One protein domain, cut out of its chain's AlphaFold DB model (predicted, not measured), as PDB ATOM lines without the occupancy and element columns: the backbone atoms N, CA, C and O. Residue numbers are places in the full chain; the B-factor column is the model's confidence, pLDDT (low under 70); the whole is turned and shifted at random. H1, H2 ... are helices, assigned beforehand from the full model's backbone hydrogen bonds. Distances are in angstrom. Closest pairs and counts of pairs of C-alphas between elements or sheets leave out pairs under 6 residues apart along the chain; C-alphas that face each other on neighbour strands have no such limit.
ATOM      1  N   ARG A  26      -9.819  -6.668  19.462       68.62
ATOM      2  CA  ARG A  26      -8.855  -6.484  20.562       68.62
ATOM      3  C   ARG A  26      -7.457  -6.093  20.087       68.62
ATOM      4  O   ARG A  26      -6.818  -5.285  20.751       68.62
ATOM      5  N   ILE A  27      -6.979  -6.597  18.947       75.69
ATOM      6  CA  ILE A  27      -5.687  -6.198  18.359       75.69
ATOM      7  C   ILE A  27      -5.767  -4.775  17.809       75.69
ATOM      8  O   ILE A  27      -4.848  -3.990  18.025       75.69
ATOM      9  N   LEU A  28      -6.865  -4.403  17.145       74.12
ATOM     10  CA  LEU A  28      -7.078  -3.031  16.677       74.12
ATOM     11  C   LEU A  28      -7.206  -2.049  17.846       74.12
ATOM     12  O   LEU A  28      -6.711  -0.926  17.763       74.12
ATOM     13  N   GLU A  29      -7.841  -2.453  18.943       71.88
ATOM     14  CA  GLU A  29      -7.885  -1.673  20.178       71.88
ATOM     15  C   GLU A  29      -6.501  -1.582  20.826       71.88
ATOM     16  O   GLU A  29      -6.044  -0.477  21.107       71.88
ATOM     17  N   ALA A  30      -5.781  -2.693  20.977       76.62
ATOM     18  CA  ALA A  30      -4.425  -2.715  21.521       76.62
ATOM     19  C   ALA A  30      -3.445  -1.885  20.676       76.62
ATOM     20  O   ALA A  30      -2.631  -1.152  21.227       76.62
ATOM     21  N   ALA A  31      -3.560  -1.926  19.347       77.00
ATOM     22  CA  ALA A  31      -2.763  -1.114  18.433       77.00
ATOM     23  C   ALA A  31      -3.081   0.381  18.571       77.00
ATOM     24  O   ALA A  31      -2.166   1.204  18.572       77.00
ATOM     25  N   LYS A  32      -4.357   0.751  18.750       70.56
ATOM     26  CA  LYS A  32      -4.756   2.138  19.048       70.56
ATOM     27  C   LYS A  32      -4.199   2.606  20.392       70.56
ATOM     28  O   LYS A  32      -3.714   3.730  20.480       70.56
ATOM     29  N   TRP A  33      -4.228   1.750  21.413       72.44
ATOM     30  CA  TRP A  33      -3.629   2.034  22.718       72.44
ATOM     31  C   TRP A  33      -2.107   2.189  22.627       72.44
ATOM     32  O   TRP A  33      -1.567   3.156  23.161       72.44
ATOM     33  N   LEU A  34      -1.425   1.306  21.894       76.31
ATOM     34  CA  LEU A  34       0.018   1.381  21.659       76.31
ATOM     35  C   LEU A  34       0.395   2.676  20.927       76.31
ATOM     36  O   LEU A  34       1.324   3.370  21.335       76.31
ATOM     37  N   LEU A  35      -0.361   3.037  19.885       73.44
ATOM     38  CA  LEU A  35      -0.168   4.279  19.140       73.44
ATOM     39  C   LEU A  35      -0.390   5.508  20.031       73.44
ATOM     40  O   LEU A  35       0.388   6.454  19.957       73.44
ATOM     41  N   ALA A  36      -1.402   5.488  20.905       70.00
ATOM     42  CA  ALA A  36      -1.649   6.568  21.859       70.00
ATOM     43  C   ALA A  36      -0.490   6.733  22.852       70.00
ATOM     44  O   ALA A  36      -0.025   7.849  23.074       70.00
ATOM     45  N   VAL A  37       0.019   5.626  23.404       74.75
ATOM     46  CA  VAL A  37       1.171   5.634  24.318       74.75
ATOM     47  C   VAL A  37       2.427   6.150  23.614       74.75
ATOM     48  O   VAL A  37       3.140   6.980  24.177       74.75
ATOM     49  N   LEU A  38       2.671   5.730  22.369       75.56
ATOM     50  CA  LEU A  38       3.793   6.206  21.554       75.56
ATOM     51  C   LEU A  38       3.719   7.725  21.328       75.56
ATOM     52  O   LEU A  38       4.724   8.426  21.441       75.56
ATOM     53  N   LEU A  39       2.522   8.243  21.049       71.00
ATOM     54  CA  LEU A  39       2.284   9.661  20.787       71.00
ATOM     55  C   LEU A  39       2.472  10.524  22.046       71.00
ATOM     56  O   LEU A  39       3.062  11.603  21.981       71.00
ATOM     57  N   VAL A  40       2.039  10.023  23.206       69.75
ATOM     58  CA  VAL A  40       2.303  10.649  24.512       69.75
ATOM     59  C   VAL A  40       3.801  10.624  24.830       69.75
ATOM     60  O   VAL A  40       4.354  11.641  25.249       69.75
ATOM     61  N   GLY A  41       4.475   9.499  24.577       72.12
ATOM     62  CA  GLY A  41       5.922   9.356  24.754       72.12
ATOM     63  C   GLY A  41       6.726  10.332  23.892       72.12
ATOM     64  O   GLY A  41       7.645  10.980  24.394       72.12
ATOM     65  N   ALA A  42       6.334  10.522  22.629       69.25
ATOM     66  CA  ALA A  42       6.917  11.529  21.742       69.25
ATOM     67  C   ALA A  42       6.701  12.961  22.268       69.25
ATOM     68  O   ALA A  42       7.601  13.798  22.196       69.25
ATOM     69  N   GLY A  43       5.538  13.222  22.866       64.38
ATOM     70  CA  GLY A  43       5.237  14.461  23.576       64.38
ATOM     71  C   GLY A  43       6.145  14.731  24.774       64.38
ATOM     72  O   GLY A  43       6.617  15.846  24.966       64.38
ATOM     73  N   ILE A  44       6.437  13.708  25.573       69.75
ATOM     74  CA  ILE A  44       7.355  13.835  26.711       69.75
ATOM     75  C   ILE A  44       8.788  14.040  26.203       69.75
ATOM     76  O   ILE A  44       9.474  14.952  26.657       69.75
ATOM     77  N   ALA A  45       9.233  13.266  25.211       69.44
ATOM     78  CA  ALA A  45      10.569  13.408  24.631       69.44
ATOM     79  C   ALA A  45      10.799  14.807  24.025       69.44
ATOM     80  O   ALA A  45      11.830  15.431  24.281       69.44
ATOM     81  N   GLY A  46       9.814  15.344  23.298       64.56
ATOM     82  CA  GLY A  46       9.869  16.704  22.756       64.56
ATOM     83  C   GLY A  46       9.958  17.785  23.839       64.56
ATOM     84  O   GLY A  46      10.632  18.795  23.644       64.56
ATOM     85  N   PHE A  47       9.341  17.559  25.005       63.97
ATOM     86  CA  PHE A  47       9.349  18.503  26.124       63.97
ATOM     87  C   PHE A  47      10.737  18.621  26.751       63.97
ATOM     88  O   PHE A  47      11.178  19.722  27.076       63.97
ATOM     89  N   TYR A  48      11.437  17.495  26.892       67.19
ATOM     90  CA  TYR A  48      12.803  17.475  27.411       67.19
ATOM     91  C   TYR A  48      13.804  18.060  26.411       67.19
ATOM     92  O   TYR A  48      14.704  18.799  26.809       67.19
ATOM     93  N   TYR A  49      13.629  17.790  25.113       66.12
ATOM     94  CA  TYR A  49      14.563  18.251  24.081       66.12
ATOM     95  C   TYR A  49      14.521  19.777  23.874       66.12
ATOM     96  O   TYR A  49      15.555  20.410  23.677       66.12
ATOM     97  N   PHE A  50      13.340  20.396  23.987       61.50
ATOM     98  CA  PHE A  50      13.140  21.839  23.779       61.50
ATOM     99  C   PHE A  50      13.244  22.694  25.057       61.50
ATOM    100  O   PHE A  50      12.837  23.855  25.058       61.50
ATOM    101  N   SER A  51      13.845  22.180  26.139       59.25
ATOM    102  CA  SER A  51      14.034  22.919  27.405       59.25
ATOM    103  C   SER A  51      14.821  24.234  27.260       59.25
ATOM    104  O   SER A  51      14.832  25.045  28.185       59.25
ATOM    105  N   GLN A  52      15.511  24.431  26.137       63.00
ATOM    106  CA  GLN A  52      16.511  25.480  25.950       63.00
ATOM    107  C   GLN A  52      15.988  26.671  25.123       63.00
ATOM    108  O   GLN A  52      16.562  27.753  25.205       63.00
ATOM    109  N   TRP A  53      14.904  26.509  24.347       57.53
ATOM    110  CA  TRP A  53      14.411  27.521  23.399       57.53
ATOM    111  C   TRP A  53      12.876  27.679  23.467       57.53
ATOM    112  O   TRP A  53      12.130  26.871  22.926       57.53
ATOM    113  N   LEU A  54      12.438  28.787  24.085       59.81
ATOM    114  CA  LEU A  54      11.101  29.413  24.014       59.81
ATOM    115  C   LEU A  54       9.892  28.643  24.599       59.81
ATOM    116  O   LEU A  54       9.526  27.546  24.186       59.81
ATOM    117  N   LEU A  55       9.153  29.331  25.484       71.75
ATOM    118  CA  LEU A  55       7.887  28.879  26.093       71.75
ATOM    119  C   LEU A  55       6.814  28.440  25.077       71.75
ATOM    120  O   LEU A  55       6.013  27.557  25.382       71.75
ATOM    121  N   ILE A  56       6.805  29.024  23.872       69.56
ATOM    122  CA  ILE A  56       5.802  28.745  22.830       69.56
ATOM    123  C   ILE A  56       5.830  27.276  22.381       69.56
ATOM    124  O   ILE A  56       4.773  26.663  22.241       69.56
ATOM    125  N   PHE A  57       7.020  26.685  22.227       67.06
ATOM    126  CA  PHE A  57       7.159  25.299  21.769       67.06
ATOM    127  C   PHE A  57       6.632  24.306  22.808       67.06
ATOM    128  O   PHE A  57       6.007  23.306  22.456       67.06
ATOM    129  N   ARG A  58       6.797  24.622  24.097       67.88
ATOM    130  CA  ARG A  58       6.322  23.803  25.220       67.88
ATOM    131  C   ARG A  58       4.792  23.737  25.281       67.88
ATOM    132  O   ARG A  58       4.232  22.670  25.519       67.88
ATOM    133  N   ILE A  59       4.120  24.861  25.023       72.56
ATOM    134  CA  ILE A  59       2.651  24.957  25.004       72.56
ATOM    135  C   ILE A  59       2.077  24.242  23.775       72.56
ATOM    136  O   ILE A  59       1.112  23.492  23.898       72.56
ATOM    137  N   LEU A  60       2.689  24.431  22.604       76.12
ATOM    138  CA  LEU A  60       2.233  23.834  21.344       76.12
ATOM    139  C   LEU A  60       2.345  22.300  21.377       76.12
ATOM    140  O   LEU A  60       1.428  21.600  20.953       76.12
ATOM    141  N   LEU A  61       3.419  21.781  21.976       71.94
ATOM    142  CA  LEU A  61       3.610  20.350  22.207       71.94
ATOM    143  C   LEU A  61       2.569  19.774  23.174       71.94
ATOM    144  O   LEU A  61       1.958  18.748  22.882       71.94
ATOM    145  N   PHE A  62       2.331  20.448  24.303       72.06
ATOM    146  CA  PHE A  62       1.313  20.023  25.261       72.06
ATOM    147  C   PHE A  62      -0.078  19.999  24.614       72.06
ATOM    148  O   PHE A  62      -0.828  19.041  24.790       72.06
ATOM    149  N   LEU A  63      -0.393  21.005  23.792       78.06
ATOM    150  CA  LEU A  63      -1.653  21.086  23.060       78.06
ATOM    151  C   LEU A  63      -1.784  19.986  21.993       78.06
ATOM    152  O   LEU A  63      -2.869  19.433  21.827       78.06
ATOM    153  N   ALA A  64      -0.694  19.616  21.313       76.75
ATOM    154  CA  ALA A  64      -0.681  18.526  20.335       76.75
ATOM    155  C   ALA A  64      -0.900  17.145  20.988       76.75
ATOM    156  O   ALA A  64      -1.685  16.331  20.490       76.75
ATOM    157  N   VAL A  65      -0.262  16.884  22.132       74.19
ATOM    158  CA  VAL A  65      -0.462  15.647  22.911       74.19
ATOM    159  C   VAL A  65      -1.874  15.594  23.481       74.19
ATOM    160  O   VAL A  65      -2.558  14.582  23.360       74.19
ATOM    161  N   PHE A  66      -2.349  16.699  24.053       76.50
ATOM    162  CA  PHE A  66      -3.700  16.788  24.594       76.50
ATOM    163  C   PHE A  66      -4.765  16.603  23.503       76.50
ATOM    164  O   PHE A  66      -5.706  15.828  23.672       76.50
ATOM    165  N   GLY A  67      -4.588  17.254  22.351       77.56
ATOM    166  CA  GLY A  67      -5.489  17.137  21.208       77.56
ATOM    167  C   GLY A  67      -5.528  15.723  20.632       77.56
ATOM    168  O   GLY A  67      -6.607  15.196  20.365       77.56
ATOM    169  N   SER A  68      -4.375  15.070  20.495       72.19
ATOM    170  CA  SER A  68      -4.322  13.690  20.010       72.19
ATOM    171  C   SER A  68      -4.877  12.674  21.014       72.19
ATOM    172  O   SER A  68      -5.610  11.772  20.612       72.19
ATOM    173  N   ALA A  69      -4.641  12.861  22.316       70.19
ATOM    174  CA  ALA A  69      -5.260  12.055  23.367       70.19
ATOM    175  C   ALA A  69      -6.795  12.183  23.358       70.19
ATOM    176  O   ALA A  69      -7.493  11.171  23.411       70.19
ATOM    177  N   LEU A  70      -7.334  13.400  23.209       72.50
ATOM    178  CA  LEU A  70      -8.776  13.631  23.048       72.50
ATOM    179  C   LEU A  70      -9.328  13.002  21.761       72.50
ATOM    180  O   LEU A  70     -10.419  12.423  21.762       72.50
ATOM    181  N   PHE A  71      -8.581  13.085  20.661       75.81
ATOM    182  CA  PHE A  71      -8.974  12.484  19.388       75.81
ATOM    183  C   PHE A  71      -9.048  10.956  19.480       75.81
ATOM    184  O   PHE A  71     -10.013  10.360  19.010       75.81
ATOM    185  N   VAL A  72      -8.085  10.311  20.143       71.94
ATOM    186  CA  VAL A  72      -8.126   8.861  20.385       71.94
ATOM    187  C   VAL A  72      -9.246   8.502  21.362       71.94
ATOM    188  O   VAL A  72     -10.037   7.604  21.079       71.94
ATOM    189  N   ALA A  73      -9.378   9.227  22.476       70.12
ATOM    190  CA  ALA A  73     -10.386   8.954  23.499       70.12
ATOM    191  C   ALA A  73     -11.824   9.062  22.964       70.12
ATOM    192  O   ALA A  73     -12.678   8.242  23.303       70.12
ATOM    193  N   SER A  74     -12.092  10.032  22.085       64.81
ATOM    194  CA  SER A  74     -13.408  10.209  21.454       64.81
ATOM    195  C   SER A  74     -13.754   9.125  20.426       64.81
ATOM    196  O   SER A  74     -14.933   8.896  20.157       64.81
ATOM    197  N   ARG A  75     -12.757   8.422  19.874       71.69
ATOM    198  CA  ARG A  75     -12.944   7.337  18.895       71.69
ATOM    199  C   ARG A  75     -13.144   5.956  19.532       71.69
ATOM    200  O   ARG A  75     -13.450   5.010  18.810       71.69
ATOM    201  N   THR A  76     -12.994   5.826  20.848       75.19
ATOM    202  CA  THR A  76     -13.185   4.560  21.577       75.19
ATOM    203  C   THR A  76     -14.656   4.355  21.959       75.19
ATOM    204  O   THR A  76     -15.361   5.311  22.282       75.19
ATOM    205  N   HIS A  77     -15.122   3.099  22.002       62.03
ATOM    206  CA  HIS A  77     -16.482   2.729  22.441       62.03
ATOM    207  C   HIS A  77     -16.862   3.309  23.817       62.03
ATOM    208  O   HIS A  77     -18.022   3.643  24.059       62.03
ATOM    209  N   VAL A  78     -15.875   3.489  24.700       69.88
ATOM    210  CA  VAL A  78     -16.028   4.152  26.002       69.88
ATOM    211  C   VAL A  78     -16.351   5.644  25.843       69.88
ATOM    212  O   VAL A  78     -17.255   6.141  26.510       69.88
ATOM    213  N   GLY A  79     -15.695   6.353  24.918       69.56
ATOM    214  CA  GLY A  79     -15.923   7.779  24.669       69.56
ATOM    215  C   GLY A  79     -17.349   8.079  24.207       69.56
ATOM    216  O   GLY A  79     -17.982   9.007  24.704       69.56
ATOM    217  N   VAL A  80     -17.904   7.242  23.327       74.06
ATOM    218  CA  VAL A  80     -19.287   7.398  22.843       74.06
ATOM    219  C   VAL A  80     -20.307   7.203  23.973       74.06
ATOM    220  O   VAL A  80     -21.248   7.988  24.093       74.06
ATOM    221  N   ARG A  81     -20.099   6.206  24.845       75.25
ATOM    222  CA  ARG A  81     -20.964   5.959  26.014       75.25
ATOM    223  C   ARG A  81     -20.895   7.099  27.032       75.25
ATOM    224  O   ARG A  81     -21.929   7.508  27.552       75.25
ATOM    225  N   LEU A  82     -19.705   7.658  27.261       74.25
ATOM    226  CA  LEU A  82     -19.522   8.827  28.125       74.25
ATOM    227  C   LEU A  82     -20.245  10.061  27.570       74.25
ATOM    228  O   LEU A  82     -20.940  10.747  28.315       74.25
ATOM    229  N   VAL A  83     -20.152  10.322  26.262       76.88
ATOM    230  CA  VAL A  83     -20.853  11.452  25.623       76.88
ATOM    231  C   VAL A  83     -22.373  11.293  25.709       76.88
ATOM    232  O   VAL A  83     -23.074  12.280  25.947       76.88
ATOM    233  N   ALA A  84     -22.891  10.073  25.547       80.44
ATOM    234  CA  ALA A  84     -24.313   9.790  25.732       80.44
ATOM    235  C   ALA A  84     -24.760  10.054  27.184       80.44
ATOM    236  O   ALA A  84     -25.710  10.805  27.393       80.44
ATOM    237  N   GLY A  85     -24.014   9.552  28.176       80.19
ATOM    238  CA  GLY A  85     -24.305   9.784  29.596       80.19
ATOM    239  C   GLY A  85     -24.231  11.260  30.003       80.19
ATOM    240  O   GLY A  85     -25.077  11.738  30.750       80.19
ATOM    241  N   VAL A  86     -23.283  12.031  29.457       81.69
ATOM    242  CA  VAL A  86     -23.201  13.486  29.692       81.69
ATOM    243  C   VAL A  86     -24.442  14.205  29.163       81.69
ATOM    244  O   VAL A  86     -24.983  15.079  29.841       81.69
ATOM    245  N   ARG A  87     -24.934  13.837  27.974       78.94
ATOM    246  CA  ARG A  87     -26.157  14.431  27.404       78.94
ATOM    247  C   ARG A  87     -27.382  14.140  28.266       78.94
ATOM    248  O   ARG A  87     -28.223  15.019  28.443       78.94
ATOM    249  N   GLU A  88     -27.463  12.931  28.804       80.31
ATOM    250  CA  GLU A  88     -28.548  12.493  29.681       80.31
ATOM    251  C   GLU A  88     -28.500  13.221  31.035       80.31
ATOM    252  O   GLU A  88     -29.502  13.796  31.463       80.31
ATOM    253  N   SER A  89     -27.309  13.356  31.623       79.38
ATOM    254  CA  SER A  89     -27.067  14.146  32.838       79.38
ATOM    255  C   SER A  89     -27.388  15.631  32.663       79.38
ATOM    256  O   SER A  89     -27.950  16.243  33.564       79.38
ATOM    257  N   ILE A  90     -27.102  16.232  31.500       77.62
ATOM    258  CA  ILE A  90     -27.480  17.627  31.203       77.62
ATOM    259  C   ILE A  90     -29.005  17.774  31.087       77.62
ATOM    260  O   ILE A  90     -29.568  18.802  31.478       77.62
ATOM    261  N   ARG A  91     -29.692  16.759  30.549       77.06
ATOM    262  CA  ARG A  91     -31.158  16.743  30.435       77.06
ATOM    263  C   ARG A  91     -31.824  16.667  31.810       77.06
ATOM    264  O   ARG A  91     -32.840  17.327  32.011       77.06
ATOM    265  N   GLU A  92     -31.223  15.938  32.748       77.44
ATOM    266  CA  GLU A  92     -31.671  15.850  34.143       77.44
ATOM    267  C   GLU A  92     -31.294  17.097  34.957       77.44
ATOM    268  O   GLU A  92     -32.119  17.641  35.686       77.44
ATOM    269  N   ALA A  93     -30.092  17.641  34.753       71.81
ATOM    270  CA  ALA A  93     -29.626  18.861  35.415       71.81
ATOM    271  C   ALA A  93     -30.478  20.096  35.075       71.81
ATOM    272  O   ALA A  93     -30.541  21.034  35.863       71.81
ATOM    273  N   ARG A  94     -31.168  20.092  33.924       68.56
ATOM    274  CA  ARG A  94     -32.134  21.137  33.548       68.56
ATOM    275  C   ARG A  94     -33.466  21.028  34.306       68.56
ATOM    276  O   ARG A  94     -34.219  21.996  34.324       68.56
ATOM    277  N   LYS A  95     -33.768  19.869  34.906       67.75
ATOM    278  CA  LYS A  95     -34.947  19.671  35.769       67.75
ATOM    279  C   LYS A  95     -34.702  20.134  37.200       67.75
ATOM    280  O   LYS A  95     -35.659  20.416  37.914       67.75
ATOM    281  N   VAL A  96     -33.436  20.237  37.611       71.62
ATOM    282  CA  VAL A  96     -33.081  20.964  38.826       71.62
ATOM    283  C   VAL A  96     -33.417  22.413  38.535       71.62
ATOM    284  O   VAL A  96     -32.831  23.022  37.641       71.62
ATOM    285  N   VAL A  97     -34.448  22.917  39.204       63.50
ATOM    286  CA  VAL A  97     -34.968  24.267  39.028       63.50
ATOM    287  C   VAL A  97     -33.844  25.226  39.400       63.50
ATOM    288  O   VAL A  97     -33.644  25.529  40.574       63.50
ATOM    289  N   TRP A  98     -33.037  25.614  38.412       53.69
ATOM    290  CA  TRP A  98     -31.907  26.485  38.666       53.69
ATOM    291  C   TRP A  98     -32.481  27.835  39.086       53.69
ATOM    292  O   TRP A  98     -33.270  28.418  38.333       53.69
ATOM    293  N   PRO A  99     -32.151  28.270  40.312       61.72
ATOM    294  CA  PRO A  99     -32.768  29.411  40.961       61.72
ATOM    295  C   PRO A  99     -32.700  30.652  40.077       61.72
ATOM    296  O   PRO A  99     -31.799  30.826  39.248       61.72
TER     297      PRO A  99
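Overview. This is residues 26 to 99 of the 141 residues of the protein "Protein translocase subunit SecE" of Gammaproteobacteria bacterium (UniProt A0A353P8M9). Two long helices, H1 and H2, lie side by side as a helical hairpin, and H3 turns off at the end of H2 to make a corner with it. Residues 84 to 99 stick out as a free arm. The printed part has 74 residues with three named helices, H1, H2, H3 in that order, and is all helix. It is extended, with a radius of gyration of the C-alphas of 17.9 A, and flat, spanning 53 by 40 by 11 A.

Along the chain. Find C-alpha 26 at (-8.855, -6.484, 20.562); from there H1 runs through residues 26 to 49, 34.2 A long. H2, residues 55 to 75, covers 30.8 A. H3, residues 77 to 93, covers 24.5 A and ends at C-alpha 93, at (-29.626, 18.861, 35.415).

Arrangement. H1 and H2 touch, closest at the C-alphas of Gly 43 and Val 65, 5.9 A apart. They run opposite ways at a shallow tilt of 7 degrees. Look next at Ala 73 and Gly 79, whose C-alphas, 5.8 A apart, are the closest of H2 and H3; these helices are close but not clearly touching, about perpendicular at 89 degrees. H1 and H3 are apart. In H1, H2 and H3 every O i to N i+4 pair is within hydrogen-bond range.

Size, cuts and confidence. The C-alphas of Gln 52 and Val 97, the two farthest apart, are 53.1 A apart. The printed part has no cut, and both links are tight. Mean pLDDT of the printed part is 71.3; 27 residues are under 70, among them residues 42 to 54.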